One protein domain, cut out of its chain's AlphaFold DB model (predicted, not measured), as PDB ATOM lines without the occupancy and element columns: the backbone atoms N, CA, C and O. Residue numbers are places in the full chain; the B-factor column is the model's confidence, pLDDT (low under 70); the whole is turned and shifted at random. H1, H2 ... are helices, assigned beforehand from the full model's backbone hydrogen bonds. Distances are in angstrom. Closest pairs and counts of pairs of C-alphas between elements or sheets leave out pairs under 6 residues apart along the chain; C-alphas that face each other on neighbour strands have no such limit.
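This is residues 6 to 146 of the 149 residues of an uncharacterized protein of Actinoplanes derwentensis (UniProt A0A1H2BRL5). Two long helices, H3 and H6, cross at a slant to make the core, with H1, H5 and H7 packed on them crosswise and H2 and H4 joined on through H1 and H5. H1 packs on both H3 and H6 and forms a helical hairpin with H2, H5 packs on H6 on another side with H4 packed on H5, and H7 crosses H3 about perpendicular on a third side. The printed part has 141 residues with seven named helices, H1 to H7 in chain order, and no named strand; the class is all helix. It is compact, with a radius of gyration of the C-alphas of 13.9 A, and rounded, spanning 38 by 34 by 29 A.

The longest helix is H3, residues 36 to 57, 31.5 A from C-alpha 36 at (337.810, 306.657, 211.697) to C-alpha 57 at (307.158, 313.341, 209.043). H6, residues 107 to 124, measures 25.5 A. H1, residues 6 to 19, is 20.1 A long and begins at C-alpha 6 at (329.441, 299.306, 218.863). H2, residues 23 to 31, is 12.1 A long. H4, residues 64 to 77, is 19.9 A long, and H5, residues 85 to 96, 16.3 A. H7, residues 132 to 145, is 20.4 A long and ends at C-alpha 145 at (315.014, 296.251, 207.046).

H3 and H6 are the hub, touching four helices each. They touch each other at a steep tilt of 38 degrees, the same way; their closest C-alphas, Thr 50 and Thr 118, are 5.0 A apart. H1 touches H3 with residues 6 to 11 alone, closest at C-alphas Thr 11 and Ser 42, 5.2 A. H1 touches H6 with residues 14 to 19 alone, closest at C-alphas Val 19 and Ala 119, 5.1 A. H1 and H2 form a hairpin at a shallow tilt of 13 degrees, opposite ways, closest at C-alphas Ala 17 and Leu 26, 5.0 A. H7 touches H3 about perpendicular, at 79 degrees, closest at C-alphas Val 49 and Ala 139, 5.8 A. H5 touches H6 about perpendicular, at 88 degrees, closest at C-alphas Val 88 and Leu 113, 7.5 A. H4 touches H5 at a steep tilt of 50 degrees, opposite ways, closest at C-alphas Ala 71 and Val 85, 5.2 A. H1 and H4 are apart, and so are H5 and H7. In each of the seven helices every O i to N i+4 pair is within hydrogen-bond range.

The two C-alphas farthest apart, those of Pro 103 and Asp 129, are 40.2 A apart. The printed part, residues 6 to 146, has no cut. No link is long; those from H1 to H2 and from H2 to H3 are tight. The mean pLDDT of the printed part is 92.8, and no printed residue is under 70.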
ATOM      1  N   ARG A   6     328.470 298.370 218.276       87.69
ATOM      2  CA  ARG A   6     329.441 299.306 218.863       87.69
ATOM      3  C   ARG A   6     329.222 300.719 218.329       87.69
ATOM      4  O   ARG A   6     329.260 301.675 219.103       87.69
ATOM      5  N   VAL A   7     329.008 300.849 217.021       88.81
ATOM      6  CA  VAL A   7     328.724 302.128 216.348       88.81
ATOM      7  C   VAL A   7     327.385 302.691 216.814       88.81
ATOM      8  O   VAL A   7     327.278 303.881 217.105       88.81
ATOM      9  N   GLU A   8     326.383 301.832 216.954       91.69
ATOM     10  CA  GLU A   8     325.043 302.163 217.425       91.69
ATOM     11  C   GLU A   8     325.064 302.770 218.833       91.69
ATOM     12  O   GLU A   8     324.525 303.854 219.062       91.69
ATOM     13  N   ALA A   9     325.759 302.122 219.776       93.19
ATOM     14  CA  ALA A   9     325.873 302.607 221.149       93.19
ATOM     15  C   ALA A   9     326.578 303.974 221.232       93.19
ATOM     16  O   ALA A   9     326.142 304.862 221.972       93.19
ATOM     17  N   LEU A  10     327.649 304.166 220.454       93.69
ATOM     18  CA  LEU A  10     328.378 305.437 220.396       93.69
ATOM     19  C   LEU A  10     327.518 306.540 219.754       93.69
ATOM     20  O   LEU A  10     327.447 307.653 220.279       93.69
ATOM     21  N   THR A  11     326.794 306.207 218.683       95.31
ATOM     22  CA  THR A  11     325.850 307.108 218.005       95.31
ATOM     23  C   THR A  11     324.743 307.558 218.951       95.31
ATOM     24  O   THR A  11     324.520 308.760 219.106       95.31
ATOM     25  N   ARG A  12     324.107 306.620 219.666       96.88
ATOM     26  CA  ARG A  12     323.097 306.923 220.689       96.88
ATOM     27  C   ARG A  12     323.635 307.844 221.779       96.88
ATOM     28  O   ARG A  12     322.939 308.774 222.180       96.88
ATOM     29  N   SER A  13     324.869 307.628 222.239       96.38
ATOM     30  CA  SER A  13     325.493 308.490 223.250       96.38
ATOM     31  C   SER A  13     325.710 309.922 222.748       96.38
ATOM     32  O   SER A  13     325.493 310.874 223.500       96.38
ATOM     33  N   ALA A  14     326.138 310.096 221.495       96.81
ATOM     34  CA  ALA A  14     326.310 311.417 220.895       96.81
ATOM     35  C   ALA A  14     324.959 312.125 220.680       96.81
ATOM     36  O   ALA A  14     324.824 313.301 221.026       96.81
ATOM     37  N   ILE A  15     323.938 311.404 220.201       97.44
ATOM     38  CA  ILE A  15     322.570 311.930 220.067       97.44
ATOM     39  C   ILE A  15     322.022 312.343 221.437       97.44
ATOM     40  O   ILE A  15     321.526 313.457 221.572       97.44
ATOM     41  N   ASP A  16     322.165 311.515 222.475       97.31
ATOM     42  CA  ASP A  16     321.711 311.846 223.833       97.31
ATOM     43  C   ASP A  16     322.363 313.134 224.364       97.31
ATOM     44  O   ASP A  16     321.690 313.985 224.954       97.31
ATOM     45  N   ALA A  17     323.665 313.316 224.124       96.69
ATOM     46  CA  ALA A  17     324.367 314.537 224.503       96.69
ATOM     47  C   ALA A  17     323.839 315.775 223.757       96.69
ATOM     48  O   ALA A  17     323.680 316.833 224.376       96.69
ATOM     49  N   ALA A  18     323.528 315.632 222.465       96.56
ATOM     50  CA  ALA A  18     322.933 316.683 221.645       96.56
ATOM     51  C   ALA A  18     321.487 317.006 222.068       96.56
ATOM     52  O   ALA A  18     321.168 318.176 222.263       96.56
ATOM     53  N   VAL A  19     320.644 315.999 222.342       95.81
ATOM     54  CA  VAL A  19     319.284 316.176 222.895       95.81
ATOM     55  C   VAL A  19     319.333 316.934 224.226       95.81
ATOM     56  O   VAL A  19     318.521 317.819 224.490       95.81
ATOM     57  N   LYS A  20     320.319 316.620 225.072       95.56
ATOM     58  CA  LYS A  20     320.549 317.294 226.360       95.56
ATOM     59  C   LYS A  20     321.245 318.652 226.232       95.56
ATOM     60  O   LYS A  20     321.507 319.272 227.264       95.56
ATOM     61  N   ARG A  21     321.552 319.105 225.011       95.12
ATOM     62  CA  ARG A  21     322.208 320.389 224.710       95.12
ATOM     63  C   ARG A  21     323.511 320.591 225.478       95.12
ATOM     64  O   ARG A  21     323.785 321.663 226.017       95.12
ATOM     65  N   ASN A  22     324.295 319.523 225.603       93.88
ATOM     66  CA  ASN A  22     325.519 319.523 226.390       93.88
ATOM     67  C   ASN A  22     326.737 319.376 225.480       93.88
ATOM     68  O   ASN A  22     327.163 318.260 225.184       93.88
ATOM     69  N   PHE A  23     327.315 320.512 225.083       90.56
ATOM     70  CA  PHE A  23     328.466 320.550 224.178       90.56
ATOM     71  C   PHE A  23     329.655 319.731 224.692       90.56
ATOM     72  O   PHE A  23     330.210 318.940 223.942       90.56
ATOM     73  N   GLY A  24     329.992 319.831 225.982       92.62
ATOM     74  CA  GLY A  24     331.109 319.069 226.554       92.62
ATOM     75  C   GLY A  24     330.884 317.553 226.526       92.62
ATOM     76  O   GLY A  24     331.817 316.791 226.289       92.62
ATOM     77  N   LYS A  25     329.641 317.092 226.722       94.56
ATOM     78  CA  LYS A  25     329.302 315.670 226.563       94.56
ATOM     79  C   LYS A  25     329.274 315.239 225.103       94.56
ATOM     80  O   LYS A  25     329.645 314.104 224.828       94.56
ATOM     81  N   LEU A  26     328.834 316.110 224.197       94.06
ATOM     82  CA  LEU A  26     328.832 315.822 222.768       94.06
ATOM     83  C   LEU A  26     330.270 315.680 222.269       94.06
ATOM     84  O   LEU A  26     330.606 314.655 221.697       94.06
ATOM     85  N   GLU A  27     331.137 316.642 222.577       92.94
ATOM     86  CA  GLU A  27     332.564 316.579 222.256       92.94
ATOM     87  C   GLU A  27     333.211 315.304 222.816       92.94
ATOM     88  O   GLU A  27     333.867 314.575 222.075       92.94
ATOM     89  N   ALA A  28     332.961 314.977 224.089       94.19
ATOM     90  CA  ALA A  28     333.478 313.753 224.697       94.19
ATOM     91  C   ALA A  28     332.954 312.476 224.013       94.19
ATOM     92  O   ALA A  28     333.711 311.522 223.848       94.19
ATOM     93  N   ALA A  29     331.685 312.448 223.599       94.56
ATOM     94  CA  ALA A  29     331.108 311.318 222.874       94.56
ATOM     95  C   ALA A  29     331.732 311.161 221.478       94.56
ATOM     96  O   ALA A  29     332.063 310.047 221.084       94.56
ATOM     97  N   LEU A  30     331.960 312.268 220.764       92.44
ATOM     98  CA  LEU A  30     332.623 312.256 219.458       92.44
ATOM     99  C   LEU A  30     334.098 311.835 219.565       92.44
ATOM    100  O   LEU A  30     334.608 311.128 218.704       92.44
ATOM    101  N   GLN A  31     334.787 312.217 220.641       92.44
ATOM    102  CA  GLN A  31     336.166 311.785 220.909       92.44
ATOM    103  C   GLN A  31     336.268 310.330 221.385       92.44
ATOM    104  O   GLN A  31     337.355 309.754 221.359       92.44
ATOM    105  N   ALA A  32     335.161 309.725 221.826       92.62
ATOM    106  CA  ALA A  32     335.124 308.330 222.249       92.62
ATOM    107  C   ALA A  32     335.084 307.347 221.069       92.62
ATOM    108  O   ALA A  32     335.178 306.136 221.292       92.62
ATOM    109  N   PHE A  33     334.953 307.835 219.828       90.56
ATOM    110  CA  PHE A  33     335.073 306.979 218.657       90.56
ATOM    111  C   PHE A  33     336.493 306.389 218.584       90.56
ATOM    112  O   PHE A  33     337.478 307.126 218.590       90.56
ATOM    113  N   PRO A  34     336.621 305.058 218.537       88.94
ATOM    114  CA  PRO A  34     337.913 304.374 218.634       88.94
ATOM    115  C   PRO A  34     338.762 304.449 217.360       88.94
ATOM    116  O   PRO A  34     339.973 304.241 217.429       88.94
ATOM    117  N   ASP A  35     338.138 304.697 216.211       89.56
ATOM    118  CA  ASP A  35     338.765 304.738 214.892       89.56
ATOM    119  C   ASP A  35     337.889 305.526 213.897       89.56
ATOM    120  O   ASP A  35     336.713 305.813 214.157       89.56
ATOM    121  N   ASP A  36     338.481 305.891 212.756       88.88
ATOM    122  CA  ASP A  36     337.810 306.657 211.697       88.88
ATOM    123  C   ASP A  36     336.618 305.896 211.097       88.88
ATOM    124  O   ASP A  36     335.630 306.516 210.702       88.88
ATOM    125  N   ASP A  37     336.676 304.561 211.062       89.38
ATOM    126  CA  ASP A  37     335.594 303.714 210.552       89.38
ATOM    127  C   ASP A  37     334.365 303.779 211.471       89.38
ATOM    128  O   ASP A  37     333.242 303.956 210.994       89.38
ATOM    129  N   ALA A  38     334.555 303.722 212.793       90.00
ATOM    130  CA  ALA A  38     333.481 303.892 213.767       90.00
ATOM    131  C   ALA A  38     332.901 305.312 213.740       90.00
ATOM    132  O   ALA A  38     331.680 305.478 213.829       90.00
ATOM    133  N   ALA A  39     333.748 306.334 213.587       91.31
ATOM    134  CA  ALA A  39     333.292 307.714 213.437       91.31
ATOM    135  C   ALA A  39     332.448 307.875 212.164       91.31
ATOM    136  O   ALA A  39     331.343 308.422 212.205       91.31
ATOM    137  N   ARG A  40     332.926 307.332 211.040       91.31
ATOM    138  CA  ARG A  40     332.216 307.335 209.761       91.31
ATOM    139  C   ARG A  40     330.880 306.607 209.850       91.31
ATOM    140  O   ARG A  40     329.870 307.182 209.459       91.31
ATOM    141  N   GLY A  41     330.862 305.391 210.392       92.06
ATOM    142  CA  GLY A  41     329.637 304.612 210.571       92.06
ATOM    143  C   GLY A  41     328.615 305.333 211.451       92.06
ATOM    144  O   GLY A  41     327.423 305.309 211.156       92.06
ATOM    145  N   SER A  42     329.078 306.048 212.482       94.31
ATOM    146  CA  SER A  42     328.198 306.817 213.372       94.31
ATOM    147  C   SER A  42     327.559 308.010 212.659       94.31
ATOM    148  O   SER A  42     326.368 308.280 212.820       94.31
ATOM    149  N   VAL A  43     328.332 308.715 211.827       94.75
ATOM    150  CA  VAL A  43     327.818 309.812 210.994       94.75
ATOM    151  C   VAL A  43     326.853 309.277 209.938       94.75
ATOM    152  O   VAL A  43     325.778 309.843 209.763       94.75
ATOM    153  N   GLU A  44     327.194 308.182 209.255       94.06
ATOM    154  CA  GLU A  44     326.317 307.541 208.267       94.06
ATOM    155  C   GLU A  44     324.980 307.121 208.898       94.06
ATOM    156  O   GLU A  44     323.925 307.402 208.324       94.06
ATOM    157  N   LEU A  45     325.004 306.555 210.110       95.75
ATOM    158  CA  LEU A  45     323.795 306.222 210.863       95.75
ATOM    159  C   LEU A  45     322.976 307.474 211.215       95.75
ATOM    160  O   LEU A  45     321.779 307.511 210.937       95.75
ATOM    161  N   ALA A  46     323.598 308.528 211.752       97.19
ATOM    162  CA  ALA A  46     322.902 309.779 212.071       97.19
ATOM    163  C   ALA A  46     322.245 310.418 210.827       97.19
ATOM    164  O   ALA A  46     321.090 310.847 210.865       97.19
ATOM    165  N   LEU A  47     322.937 310.423 209.684       96.38
ATOM    166  CA  LEU A  47     322.401 310.917 208.411       96.38
ATOM    167  C   LEU A  47     321.231 310.065 207.894       96.38
ATOM    168  O   LEU A  47     320.242 310.607 207.381       96.38
ATOM    169  N   ALA A  48     321.327 308.740 208.033       95.94
ATOM    170  CA  ALA A  48     320.258 307.817 207.669       95.94
ATOM    171  C   ALA A  48     319.010 308.042 208.537       95.94
ATOM    172  O   ALA A  48     317.907 308.145 207.997       95.94
ATOM    173  N   VAL A  49     319.184 308.216 209.850       96.88
ATOM    174  CA  VAL A  49     318.096 308.537 210.787       96.88
ATOM    175  C   VAL A  49     317.483 309.899 210.469       96.88
ATOM    176  O   VAL A  49     316.265 310.000 210.356       96.88
ATOM    177  N   THR A  50     318.298 310.936 210.242       97.38
ATOM    178  CA  THR A  50     317.821 312.267 209.821       97.38
ATOM    179  C   THR A  50     316.927 312.163 208.585       97.38
ATOM    180  O   THR A  50     315.826 312.716 208.551       97.38
ATOM    181  N   SER A  51     317.384 311.426 207.571       96.31
ATOM    182  CA  SER A  51     316.616 311.218 206.342       96.31
ATOM    183  C   SER A  51     315.324 310.456 206.619       96.31
ATOM    184  O   SER A  51     314.267 310.879 206.166       96.31
ATOM    185  N   PHE A  52     315.384 309.365 207.385       95.62
ATOM    186  CA  PHE A  52     314.208 308.574 207.739       95.62
ATOM    187  C   PHE A  52     313.139 309.424 208.432       95.62
ATOM    188  O   PHE A  52     311.996 309.446 207.980       95.62
ATOM    189  N   VAL A  53     313.514 310.174 209.475       95.50
ATOM    190  CA  VAL A  53     312.579 311.012 210.239       95.50
ATOM    191  C   VAL A  53     311.920 312.050 209.337       95.50
ATOM    192  O   VAL A  53     310.703 312.209 209.374       95.50
ATOM    193  N   LEU A  54     312.688 312.720 208.474       95.62
ATOM    194  CA  LEU A  54     312.129 313.690 207.533       95.62
ATOM    195  C   LEU A  54     311.145 313.049 206.549       95.62
ATOM    196  O   LEU A  54     310.086 313.619 206.291       95.62
ATOM    197  N   TYR A  55     311.467 311.869 206.017       95.50
ATOM    198  CA  TYR A  55     310.561 311.161 205.115       95.50
ATOM    199  C   TYR A  55     309.281 310.699 205.816       95.50
ATOM    200  O   TYR A  55     308.205 310.799 205.229       95.50
ATOM    201  N   GLU A  56     309.379 310.229 207.058       94.25
ATOM    202  CA  GLU A  56     308.227 309.813 207.863       94.25
ATOM    203  C   GLU A  56     307.319 311.008 208.193       94.25
ATOM    204  O   GLU A  56     306.110 310.955 207.969       94.25
ATOM    205  N   VAL A  57     307.896 312.125 208.652       93.75
ATOM    206  CA  VAL A  57     307.158 313.341 209.043       93.75
ATOM    207  C   VAL A  57     306.417 313.969 207.866       93.75
ATOM    208  O   VAL A  57     305.269 314.392 208.010       93.75
ATOM    209  N   TYR A  58     307.058 314.032 206.699       95.00
ATOM    210  CA  TYR A  58     306.485 314.655 205.505       95.00
ATOM    211  C   TYR A  58     305.787 313.658 204.566       95.00
ATOM    212  O   TYR A  58     305.356 314.051 203.481       95.00
ATOM    213  N   ALA A  59     305.643 312.391 204.978       93.56
ATOM    214  CA  ALA A  59     305.071 311.304 204.177       93.56
ATOM    215  C   ALA A  59     305.703 311.187 202.770       93.56
ATOM    216  O   ALA A  59     305.021 310.952 201.767       93.56
ATOM    217  N   GLY A  60     307.019 311.381 202.690       93.62
ATOM    218  CA  GLY A  60     307.785 311.453 201.451       93.62
ATOM    219  C   GLY A  60     308.948 312.438 201.536       93.62
ATOM    220  O   GLY A  60     309.232 313.009 202.584       93.62
ATOM    221  N   LYS A  61     309.637 312.646 200.408       95.06
ATOM    222  CA  LYS A  61     310.755 313.594 200.342       95.06
ATOM    223  C   LYS A  61     310.252 315.027 200.611       95.06
ATOM    224  O   LYS A  61     309.399 315.484 199.847       95.06
ATOM    225  N   PRO A  62     310.803 315.749 201.606       95.69
ATOM    226  CA  PRO A  62     310.406 317.128 201.882       95.69
ATOM    227  C   PRO A  62     310.698 318.075 200.710       95.69
ATOM    228  O   PRO A  62     311.677 317.893 199.977       95.69
ATOM    229  N   THR A  63     309.876 319.116 200.555       96.38
ATOM    230  CA  THR A  63     310.144 320.221 199.617       96.38
ATOM    231  C   THR A  63     311.202 321.181 200.177       96.38
ATOM    232  O   THR A  63     311.413 321.211 201.391       96.38
ATOM    233  N   PRO A  64     311.850 322.011 199.337       95.00
ATOM    234  CA  PRO A  64     312.806 323.020 199.809       95.00
ATOM    235  C   PRO A  64     312.214 324.003 200.833       95.00
ATOM    236  O   PRO A  64     312.883 324.444 201.760       95.00
ATOM    237  N   GLU A  65     310.933 324.347 200.704       96.00
ATOM    238  CA  GLU A  65     310.256 325.212 201.671       96.00
ATOM    239  C   GLU A  65     310.096 324.507 203.022       96.00
ATOM    240  O   GLU A  65     310.263 325.131 204.068       96.00
ATOM    241  N   GLN A  66     309.809 323.202 203.007       95.75
ATOM    242  CA  GLN A  66     309.704 322.394 204.220       95.75
ATOM    243  C   GLN A  66     311.065 322.227 204.906       95.75
ATOM    244  O   GLN A  66     311.142 322.407 206.121       95.75
ATOM    245  N   THR A  67     312.147 321.970 204.157       95.19
ATOM    246  CA  THR A  67     313.505 321.908 204.736       95.19
ATOM    247  C   THR A  67     313.906 323.237 205.353       95.19
ATOM    248  O   THR A  67     314.465 323.259 206.449       95.19
ATOM    249  N   ARG A  68     313.545 324.355 204.714       96.12
ATOM    250  CA  ARG A  68     313.827 325.687 205.250       96.12
ATOM    251  C   ARG A  68     313.040 325.992 206.525       96.12
ATOM    252  O   ARG A  68     313.582 326.635 207.419       96.12
ATOM    253  N   VAL A  69     311.796 325.522 206.646       95.44
ATOM    254  CA  VAL A  69     311.024 325.632 207.900       95.44
ATOM    255  C   VAL A  69     311.708 324.860 209.028       95.44
ATOM    256  O   VAL A  69     311.883 325.417 210.108       95.44
ATOM    257  N   VAL A  70     312.155 323.626 208.766       95.31
ATOM    258  CA  VAL A  70     312.933 322.835 209.738       95.31
ATOM    259  C   VAL A  70     314.218 323.563 210.126       95.31
ATOM    260  O   VAL A  70     314.546 323.633 211.303       95.31
ATOM    261  N   ALA A  71     314.932 324.149 209.160       96.50
ATOM    262  CA  ALA A  71     316.159 324.890 209.431       96.50
ATOM    263  C   ALA A  71     315.926 326.109 210.340       96.50
ATOM    264  O   ALA A  71     316.707 326.346 211.259       96.50
ATOM    265  N   VAL A  72     314.846 326.865 210.118       96.56
ATOM    266  CA  VAL A  72     314.478 328.006 210.972       96.56
ATOM    267  C   VAL A  72     314.137 327.550 212.391       96.56
ATOM    268  O   VAL A  72     314.625 328.148 213.348       96.56
ATOM    269  N   ASP A  73     313.331 326.497 212.531       95.38
ATOM    270  CA  ASP A  73     312.952 325.964 213.844       95.38
ATOM    271  C   ASP A  73     314.171 325.437 214.614       95.38
ATOM    272  O   ASP A  73     314.393 325.796 215.774       95.38
ATOM    273  N   LEU A  74     315.030 324.673 213.936       95.69
ATOM    274  CA  LEU A  74     316.253 324.128 214.514       95.69
ATOM    275  C   LEU A  74     317.180 325.232 215.011       95.69
ATOM    276  O   LEU A  74     317.660 325.146 216.135       95.69
ATOM    277  N   VAL A  75     317.423 326.281 214.223       94.62
ATOM    278  CA  VAL A  75     318.304 327.384 214.640       94.62
ATOM    279  C   VAL A  75     317.751 328.108 215.864       94.62
ATOM    280  O   VAL A  75     318.510 328.491 216.753       94.62
ATOM    281  N   GLU A  76     316.429 328.261 215.959       93.88
ATOM    282  CA  GLU A  76     315.806 328.870 217.131       93.88
ATOM    283  C   GLU A  76     315.899 327.982 218.382       93.88
ATOM    284  O   GLU A  76     316.125 328.492 219.485       93.88
ATOM    285  N   MET A  77     315.760 326.664 218.229       91.88
ATOM    286  CA  MET A  77     315.796 325.714 219.342       91.88
ATOM    287  C   MET A  77     317.216 325.332 219.774       91.88
ATOM    288  O   MET A  77     317.472 325.149 220.966       91.88
ATOM    289  N   GLU A  78     318.150 325.259 218.832       93.44
ATOM    290  CA  GLU A  78     319.510 324.754 219.022       93.44
ATOM    291  C   GLU A  78     320.562 325.876 219.036       93.44
ATOM    292  O   GLU A  78     321.732 325.655 218.728       93.44
ATOM    293  N   LYS A  79     320.175 327.083 219.487       91.00
ATOM    294  CA  LYS A  79     321.066 328.258 219.642       91.00
ATOM    295  C   LYS A  79     322.346 327.976 220.428       91.00
ATOM    296  O   LYS A  79     323.332 328.671 220.241       91.00
ATOM    297  N   TRP A  80     322.333 326.980 221.313       90.94
ATOM    298  CA  TRP A  80     323.498 326.579 222.105       90.94
ATOM    299  C   TRP A  80     324.663 326.047 221.257       90.94
ATOM    300  O   TRP A  80     325.796 326.071 221.726       90.94
ATOM    301  N   ALA A  81     324.381 325.552 220.050       88.81
ATOM    302  CA  ALA A  81     325.381 325.080 219.099       88.81
ATOM    303  C   ALA A  81     325.632 326.079 217.955       88.81
ATOM    304  O   ALA A  81     326.410 325.786 217.054       88.81
ATOM    305  N   GLU A  82     324.954 327.231 217.991       91.44
ATOM    306  CA  GLU A  82     325.117 328.353 217.062       91.44
ATOM    307  C   GLU A  82     325.051 328.012 215.548       91.44
ATOM    308  O   GLU A  82     325.773 328.640 214.774       91.44
ATOM    309  N   PRO A  83     324.191 327.082 215.065       92.25
ATOM    310  CA  PRO A  83     324.063 326.861 213.627       92.25
ATOM    311  C   PRO A  83     323.369 328.050 212.952       92.25
ATOM    312  O   PRO A  83     322.513 328.715 213.543       92.25
ATOM    313  N   THR A  84     323.666 328.286 211.678       94.06
ATOM    314  CA  THR A  84     322.912 329.233 210.846       94.06
ATOM    315  C   THR A  84     321.840 328.525 210.015       94.06
ATOM    316  O   THR A  84     321.933 327.337 209.703       94.06
ATOM    317  N   VAL A  85     320.804 329.270 209.607       95.06
ATOM    318  CA  VAL A  85     319.700 328.709 208.802       95.06
ATOM    319  C   VAL A  85     320.214 328.178 207.465       95.06
ATOM    320  O   VAL A  85     319.785 327.117 207.024       95.06
ATOM    321  N   ASP A  86     321.148 328.891 206.835       93.25
ATOM    322  CA  ASP A  86     321.679 328.508 205.527       93.25
ATOM    323  C   ASP A  86     322.601 327.277 205.613       93.25
ATOM    324  O   ASP A  86     322.598 326.454 204.696       93.25
ATOM    325  N   GLU A  87     323.334 327.090 206.718       93.69
ATOM    326  CA  GLU A  87     324.100 325.858 206.965       93.69
ATOM    327  C   GLU A  87     323.180 324.646 207.102       93.69
ATOM    328  O   GLU A  87     323.414 323.619 206.463       93.69
ATOM    329  N   VAL A  88     322.110 324.770 207.890       95.62
ATOM    330  CA  VAL A  88     321.172 323.669 208.148       95.62
ATOM    331  C   VAL A  88     320.358 323.340 206.897       95.62
ATOM    332  O   VAL A  88     320.263 322.174 206.520       95.62
ATOM    333  N   ASP A  89     319.814 324.343 206.206       95.25
ATOM    334  CA  ASP A  89     319.067 324.144 204.956       95.25
ATOM    335  C   ASP A  89     319.972 323.556 203.859       95.25
ATOM    336  O   ASP A  89     319.601 322.600 203.173       95.25
ATOM    337  N   GLY A  90     321.213 324.045 203.748       94.06
ATOM    338  CA  GLY A  90     322.217 323.504 202.833       94.06
ATOM    339  C   GLY A  90     322.597 322.055 203.146       94.06
ATOM    340  O   GLY A  90     322.716 321.235 202.229       94.06
ATOM    341  N   PHE A  91     322.748 321.719 204.427       95.94
ATOM    342  CA  PHE A  91     322.995 320.359 204.900       95.94
ATOM    343  C   PHE A  91     321.826 319.422 204.563       95.94
ATOM    344  O   PHE A  91     322.030 318.396 203.907       95.94
ATOM    345  N   LEU A  92     320.596 319.796 204.929       96.44
ATOM    346  CA  LEU A  92     319.391 319.002 204.677       96.44
ATOM    347  C   LEU A  92     319.145 318.798 203.182       96.44
ATOM    348  O   LEU A  92     318.869 317.683 202.738       96.44
ATOM    349  N   SER A  93     319.293 319.859 202.389       95.06
ATOM    350  CA  SER A  93     319.140 319.790 200.939       95.06
ATOM    351  C   SER A  93     320.137 318.813 200.317       95.06
ATOM    352  O   SER A  93     319.745 317.959 199.520       95.06
ATOM    353  N   ARG A  94     321.417 318.858 200.709       95.25
ATOM    354  CA  ARG A  94     322.426 317.921 200.189       95.25
ATOM    355  C   ARG A  94     322.128 316.483 200.575       95.25
ATOM    356  O   ARG A  94     322.143 315.619 199.699       95.25
ATOM    357  N   LEU A  95     321.793 316.254 201.844       96.06
ATOM    358  CA  LEU A  95     321.428 314.939 202.362       96.06
ATOM    359  C   LEU A  95     320.264 314.331 201.568       96.06
ATOM    360  O   LEU A  95     320.390 313.248 200.996       96.06
ATOM    361  N   LEU A  96     319.155 315.063 201.439       95.31
ATOM    362  CA  LEU A  96     317.942 314.593 200.761       95.31
ATOM    363  C   LEU A  96     318.106 314.435 199.239       95.31
ATOM    364  O   LEU A  96     317.277 313.794 198.581       95.31
ATOM    365  N   ASN A  97     319.139 315.042 198.656       93.69
ATOM    366  CA  ASN A  97     319.478 314.928 197.238       93.69
ATOM    367  C   ASN A  97     320.637 313.955 196.961       93.69
ATOM    368  O   ASN A  97     321.021 313.815 195.801       93.69
ATOM    369  N   GLY A  98     321.188 313.286 197.983       91.69
ATOM    370  CA  GLY A  98     322.332 312.380 197.825       91.69
ATOM    371  C   GLY A  98     323.590 313.083 197.302       91.69
ATOM    372  O   GLY A  98     324.395 312.482 196.595       91.69
ATOM    373  N   GLN A  99     323.737 314.377 197.588       92.25
ATOM    374  CA  GLN A  99     324.874 315.176 197.146       92.25
ATOM    375  C   GLN A  99     326.012 315.098 198.161       92.25
ATOM    376  O   GLN A  99     325.788 315.072 199.369       92.25
ATOM    377  N   ALA A 100     327.251 315.134 197.672       87.81
ATOM    378  CA  ALA A 100     328.415 315.231 198.542       87.81
ATOM    379  C   ALA A 100     328.374 316.530 199.368       87.81
ATOM    380  O   ALA A 100     328.038 317.596 198.847       87.81
ATOM    381  N   PHE A 101     328.747 316.456 200.646       88.12
ATOM    382  CA  PHE A 101     328.875 317.640 201.503       88.12
ATOM    383  C   PHE A 101     330.137 318.444 201.174       88.12
ATOM    384  O   PHE A 101     330.094 319.671 201.065       88.12
ATOM    385  N   ALA A 102     331.249 317.749 200.931       82.75
ATOM    386  CA  ALA A 102     332.488 318.358 200.472       82.75
ATOM    387  C   ALA A 102     332.384 318.818 199.001       82.75
ATOM    388  O   ALA A 102     331.721 318.161 198.192       82.75
ATOM    389  N   PRO A 103     333.058 319.919 198.622       76.25
ATOM    390  CA  PRO A 103     333.890 320.799 199.455       76.25
ATOM    391  C   PRO A 103     333.100 321.921 200.155       76.25
ATOM    392  O   PRO A 103     333.700 322.829 200.715       76.25
ATOM    393  N   THR A 104     331.769 321.921 200.059       78.44
ATOM    394  CA  THR A 104     330.940 323.060 200.474       78.44
ATOM    395  C   THR A 104     330.794 323.184 201.986       78.44
ATOM    396  O   THR A 104     330.728 324.304 202.477       78.44
ATOM    397  N   ILE A 105     330.756 322.062 202.706       79.25
ATOM    398  CA  ILE A 105     330.693 322.033 204.170       79.25
ATOM    399  C   ILE A 105     331.958 321.330 204.687       79.25
ATOM    400  O   ILE A 105     332.252 320.220 204.217       79.25
ATOM    401  N   PRO A 106     332.726 321.941 205.607       83.19
ATOM    402  CA  PRO A 106     333.857 321.285 206.256       83.19
ATOM    403  C   PRO A 106     333.435 319.985 206.949       83.19
ATOM    404  O   PRO A 106     332.364 319.903 207.540       83.19
ATOM    405  N   ALA A 107     334.285 318.956 206.902       83.44
ATOM    406  CA  ALA A 107     333.941 317.632 207.432       83.44
ATOM    407  C   ALA A 107     333.575 317.661 208.927       83.44
ATOM    408  O   ALA A 107     332.632 316.995 209.337       83.44
ATOM    409  N   GLN A 108     334.284 318.464 209.724       83.62
ATOM    410  CA  GLN A 108     333.997 318.629 211.149       83.62
ATOM    411  C   GLN A 108     332.592 319.204 211.389       83.62
ATOM    412  O   GLN A 108     331.868 318.707 212.251       83.62
ATOM    413  N   ASP A 109     332.182 320.178 210.579       86.12
ATOM    414  CA  ASP A 109     330.865 320.804 210.687       86.12
ATOM    415  C   ASP A 109     329.766 319.824 210.268       86.12
ATOM    416  O   ASP A 109     328.727 319.756 210.917       86.12
ATOM    417  N   VAL A 110     330.012 318.987 209.251       88.56
ATOM    418  CA  VAL A 110     329.090 317.903 208.858       88.56
ATOM    419  C   VAL A 110     328.860 316.929 210.011       88.56
ATOM    420  O   VAL A 110     327.719 316.546 210.251       88.56
ATOM    421  N   ILE A 111     329.921 316.532 210.725       91.69
ATOM    422  CA  ILE A 111     329.819 315.609 211.865       91.69
ATOM    423  C   ILE A 111     328.925 316.227 212.940       91.69
ATOM    424  O   ILE A 111     327.939 315.621 213.348       91.69
ATOM    425  N   VAL A 112     329.239 317.450 213.369       92.25
ATOM    426  CA  VAL A 112     328.501 318.133 214.441       92.25
ATOM    427  C   VAL A 112     327.042 318.386 214.037       92.25
ATOM    428  O   VAL A 112     326.132 318.057 214.803       92.25
ATOM    429  N   LEU A 113     326.802 318.879 212.817       94.56
ATOM    430  CA  LEU A 113     325.456 319.094 212.282       94.56
ATOM    431  C   LEU A 113     324.659 317.793 212.194       94.56
ATOM    432  O   LEU A 113     323.482 317.800 212.544       94.56
ATOM    433  N   ALA A 114     325.271 316.672 211.799       96.75
ATOM    434  CA  ALA A 114     324.573 315.391 211.729       96.75
ATOM    435  C   ALA A 114     323.964 315.003 213.082       96.75
ATOM    436  O   ALA A 114     322.790 314.636 213.132       96.75
ATOM    437  N   PHE A 115     324.701 315.150 214.185       97.31
ATOM    438  CA  PHE A 115     324.179 314.812 215.512       97.31
ATOM    439  C   PHE A 115     323.155 315.824 216.029       97.31
ATOM    440  O   PHE A 115     322.130 315.410 216.569       97.31
ATOM    441  N   ILE A 116     323.384 317.127 215.840       96.38
ATOM    442  CA  ILE A 116     322.448 318.170 216.295       96.38
ATOM    443  C   ILE A 116     321.124 318.081 215.536       96.38
ATOM    444  O   ILE A 116     320.062 318.075 216.157       96.38
ATOM    445  N   VAL A 117     321.178 317.972 214.206       97.38
ATOM    446  CA  VAL A 117     319.986 317.852 213.358       97.38
ATOM    447  C   VAL A 117     319.222 316.582 213.703       97.38
ATOM    448  O   VAL A 117     318.019 316.651 213.940       97.38
ATOM    449  N   THR A 118     319.908 315.442 213.820       98.00
ATOM    450  CA  THR A 118     319.263 314.178 214.211       98.00
ATOM    451  C   THR A 118     318.573 314.304 215.571       98.00
ATOM    452  O   THR A 118     317.396 313.971 215.700       98.00
ATOM    453  N   ALA A 119     319.276 314.825 216.580       97.06
ATOM    454  CA  ALA A 119     318.746 315.000 217.929       97.06
ATOM    455  C   ALA A 119     317.531 315.934 217.968       97.06
ATOM    456  O   ALA A 119     316.535 315.618 218.628       97.06
ATOM    457  N   HIS A 120     317.596 317.055 217.246       96.56
ATOM    458  CA  HIS A 120     316.488 317.992 217.123       96.56
ATOM    459  C   HIS A 120     315.271 317.318 216.486       96.56
ATOM    460  O   HIS A 120     314.192 317.345 217.066       96.56
ATOM    461  N   LEU A 121     315.439 316.638 215.348       96.31
ATOM    462  CA  LEU A 121     314.331 315.982 214.650       96.31
ATOM    463  C   LEU A 121     313.665 314.893 215.498       96.31
ATOM    464  O   LEU A 121     312.442 314.878 215.623       96.31
ATOM    465  N   LEU A 122     314.460 314.017 216.120       96.44
ATOM    466  CA  LEU A 122     313.954 312.971 217.015       96.44
ATOM    467  C   LEU A 122     313.199 313.564 218.209       96.44
ATOM    468  O   LEU A 122     312.184 313.023 218.645       96.44
ATOM    469  N   SER A 123     313.673 314.695 218.731       94.12
ATOM    470  CA  SER A 123     313.026 315.371 219.854       94.12
ATOM    471  C   SER A 123     311.742 316.078 219.430       94.12
ATOM    472  O   SER A 123     310.738 315.967 220.131       94.12
ATOM    473  N   SER A 124     311.748 316.788 218.306       93.31
ATOM    474  CA  SER A 124     310.643 317.645 217.865       93.31
ATOM    475  C   SER A 124     309.491 316.868 217.229       93.31
ATOM    476  O   SER A 124     308.342 317.283 217.357       93.31
ATOM    477  N   PHE A 125     309.774 315.739 216.573       91.94
ATOM    478  CA  PHE A 125     308.786 315.000 215.779       91.94
ATOM    479  C   PHE A 125     308.329 313.660 216.377       91.94
ATOM    480  O   PHE A 125     307.586 312.924 215.726       91.94
ATOM    481  N   ARG A 126     308.727 313.340 217.615       87.00
ATOM    482  CA  ARG A 126     308.202 312.173 218.350       87.00
ATOM    483  C   ARG A 126     306.680 312.252 218.534       87.00
ATOM    484  O   ARG A 126     306.121 313.347 218.649       87.00
ATOM    485  N   LYS A 127     305.991 311.106 218.583       82.81
ATOM    486  CA  LYS A 127     304.524 311.081 218.683       82.81
ATOM    487  C   LYS A 127     304.092 311.106 220.153       82.81
ATOM    488  O   LYS A 127     304.373 310.195 220.920       82.81
ATOM    489  N   GLY A 128     303.342 312.136 220.545       82.81
ATOM    490  CA  GLY A 128     302.741 312.219 221.881       82.81
ATOM    491  C   GLY A 128     303.774 312.186 223.014       82.81
ATOM    492  O   GLY A 128     304.680 313.017 223.048       82.81
ATOM    493  N   ASP A 129     303.613 311.231 223.932       82.81
ATOM    494  CA  ASP A 129     304.460 311.060 225.122       82.81
ATOM    495  C   ASP A 129     305.655 310.113 224.894       82.81
ATOM    496  O   ASP A 129     306.345 309.760 225.850       82.81
ATOM    497  N   GLU A 130     305.910 309.698 223.648       89.69
ATOM    498  CA  GLU A 130     307.084 308.891 223.300       89.69
ATOM    499  C   GLU A 130     308.381 309.609 223.680       89.69
ATOM    500  O   GLU A 130     308.500 310.844 223.632       89.69
ATOM    501  N   HIS A 131     309.383 308.820 224.047       92.69
ATOM    502  CA  HIS A 131     310.733 309.314 224.215       92.69
ATOM    503  C   HIS A 131     311.422 309.436 222.852       92.69
ATOM    504  O   HIS A 131     311.089 308.744 221.895       92.69
ATOM    505  N   TRP A 132     312.429 310.308 222.750       93.94
ATOM    506  CA  TRP A 132     313.163 310.492 221.491       93.94
ATOM    507  C   TRP A 132     313.835 309.192 221.010       93.94
ATOM    508  O   TRP A 132     313.971 308.987 219.805       93.94
ATOM    509  N   TRP A 133     314.240 308.315 221.939       94.50
ATOM    510  CA  TRP A 133     314.870 307.040 221.600       94.50
ATOM    511  C   TRP A 133     313.871 306.031 221.031       94.50
ATOM    512  O   TRP A 133     314.271 305.235 220.198       94.50
ATOM    513  N   ASP A 134     312.578 306.113 221.364       94.12
ATOM    514  CA  ASP A 134     311.567 305.222 220.776       94.12
ATOM    515  C   ASP A 134     311.448 305.468 219.257       94.12
ATOM    516  O   ASP A 134     311.321 304.536 218.461       94.12
ATOM    517  N   PHE A 135     311.561 306.733 218.826       93.69
ATOM    518  CA  PHE A 135     311.576 307.080 217.402       93.69
ATOM    519  C   PHE A 135     312.907 306.707 216.727       93.69
ATOM    520  O   PHE A 135     312.923 306.329 215.554       93.69
ATOM    521  N   LEU A 136     314.020 306.762 217.467       95.50
ATOM    522  CA  LEU A 136     315.302 306.263 216.975       95.50
ATOM    523  C   LEU A 136     315.249 304.746 216.737       95.50
ATOM    524  O   LEU A 136     315.629 304.307 215.658       95.50
ATOM    525  N   ASP A 137     314.716 303.971 217.683       94.88
ATOM    526  CA  ASP A 137     314.573 302.513 217.573       94.88
ATOM    527  C   ASP A 137     313.737 302.129 216.339       94.88
ATOM    528  O   ASP A 137     314.073 301.198 215.597       94.88
ATOM    529  N   LEU A 138     312.662 302.883 216.073       93.69
ATOM    530  CA  LEU A 138     311.856 302.732 214.861       93.69
ATOM    531  C   LEU A 138     312.675 303.015 213.592       93.69
ATOM    532  O   LEU A 138     312.603 302.243 212.632       93.69
ATOM    533  N   ALA A 139     313.439 304.111 213.581       93.56
ATOM    534  CA  ALA A 139     314.275 304.491 212.448       93.56
ATOM    535  C   ALA A 139     315.353 303.437 212.164       93.56
ATOM    536  O   ALA A 139     315.487 302.992 211.026       93.56
ATOM    537  N   GLU A 140     316.078 302.991 213.188       93.12
ATOM    538  CA  GLU A 140     317.120 301.965 213.085       93.12
ATOM    539  C   GLU A 140     316.551 300.646 212.556       93.12
ATOM    540  O   GLU A 140     317.070 300.099 211.582       93.12
ATOM    541  N   THR A 141     315.415 300.196 213.102       93.31
ATOM    542  CA  THR A 141     314.719 298.991 212.626       93.31
ATOM    543  C   THR A 141     314.363 299.097 211.139       93.31
ATOM    544  O   THR A 141     314.556 298.152 210.370       93.31
ATOM    545  N   ALA A 142     313.852 300.251 210.702       91.94
ATOM    546  CA  ALA A 142     313.492 300.472 209.304       91.94
ATOM    547  C   ALA A 142     314.722 300.535 208.381       91.94
ATOM    548  O   ALA A 142     314.685 300.008 207.266       91.94
ATOM    549  N   ILE A 143     315.817 301.145 208.842       91.25
ATOM    550  CA  ILE A 143     317.087 301.241 208.113       91.25
ATOM    551  C   ILE A 143     317.736 299.857 207.939       91.25
ATOM    552  O   ILE A 143     318.285 299.563 206.870       91.25
ATOM    553  N   GLU A 144     317.650 298.989 208.950       89.31
ATOM    554  CA  GLU A 144     318.125 297.604 208.857       89.31
ATOM    555  C   GLU A 144     317.265 296.746 207.923       89.31
ATOM    556  O   GLU A 144     317.793 295.905 207.193       89.31
ATOM    557  N   ALA A 145     315.949 296.975 207.906       88.31
ATOM    558  CA  ALA A 145     315.014 296.251 207.046       88.31
ATOM    559  C   ALA A 145     315.049 296.705 205.573       88.31
ATOM    560  O   ALA A 145     314.575 295.980 204.691       88.31
ATOM    561  N   ALA A 146     315.581 297.897 205.285       79.75
ATOM    562  CA  ALA A 146     315.680 298.408 203.927       79.75
ATOM    563  C   ALA A 146     316.708 297.594 203.109       79.75
ATOM    564  O   ALA A 146     317.873 297.495 203.513       79.75
TER     565      ALA A 146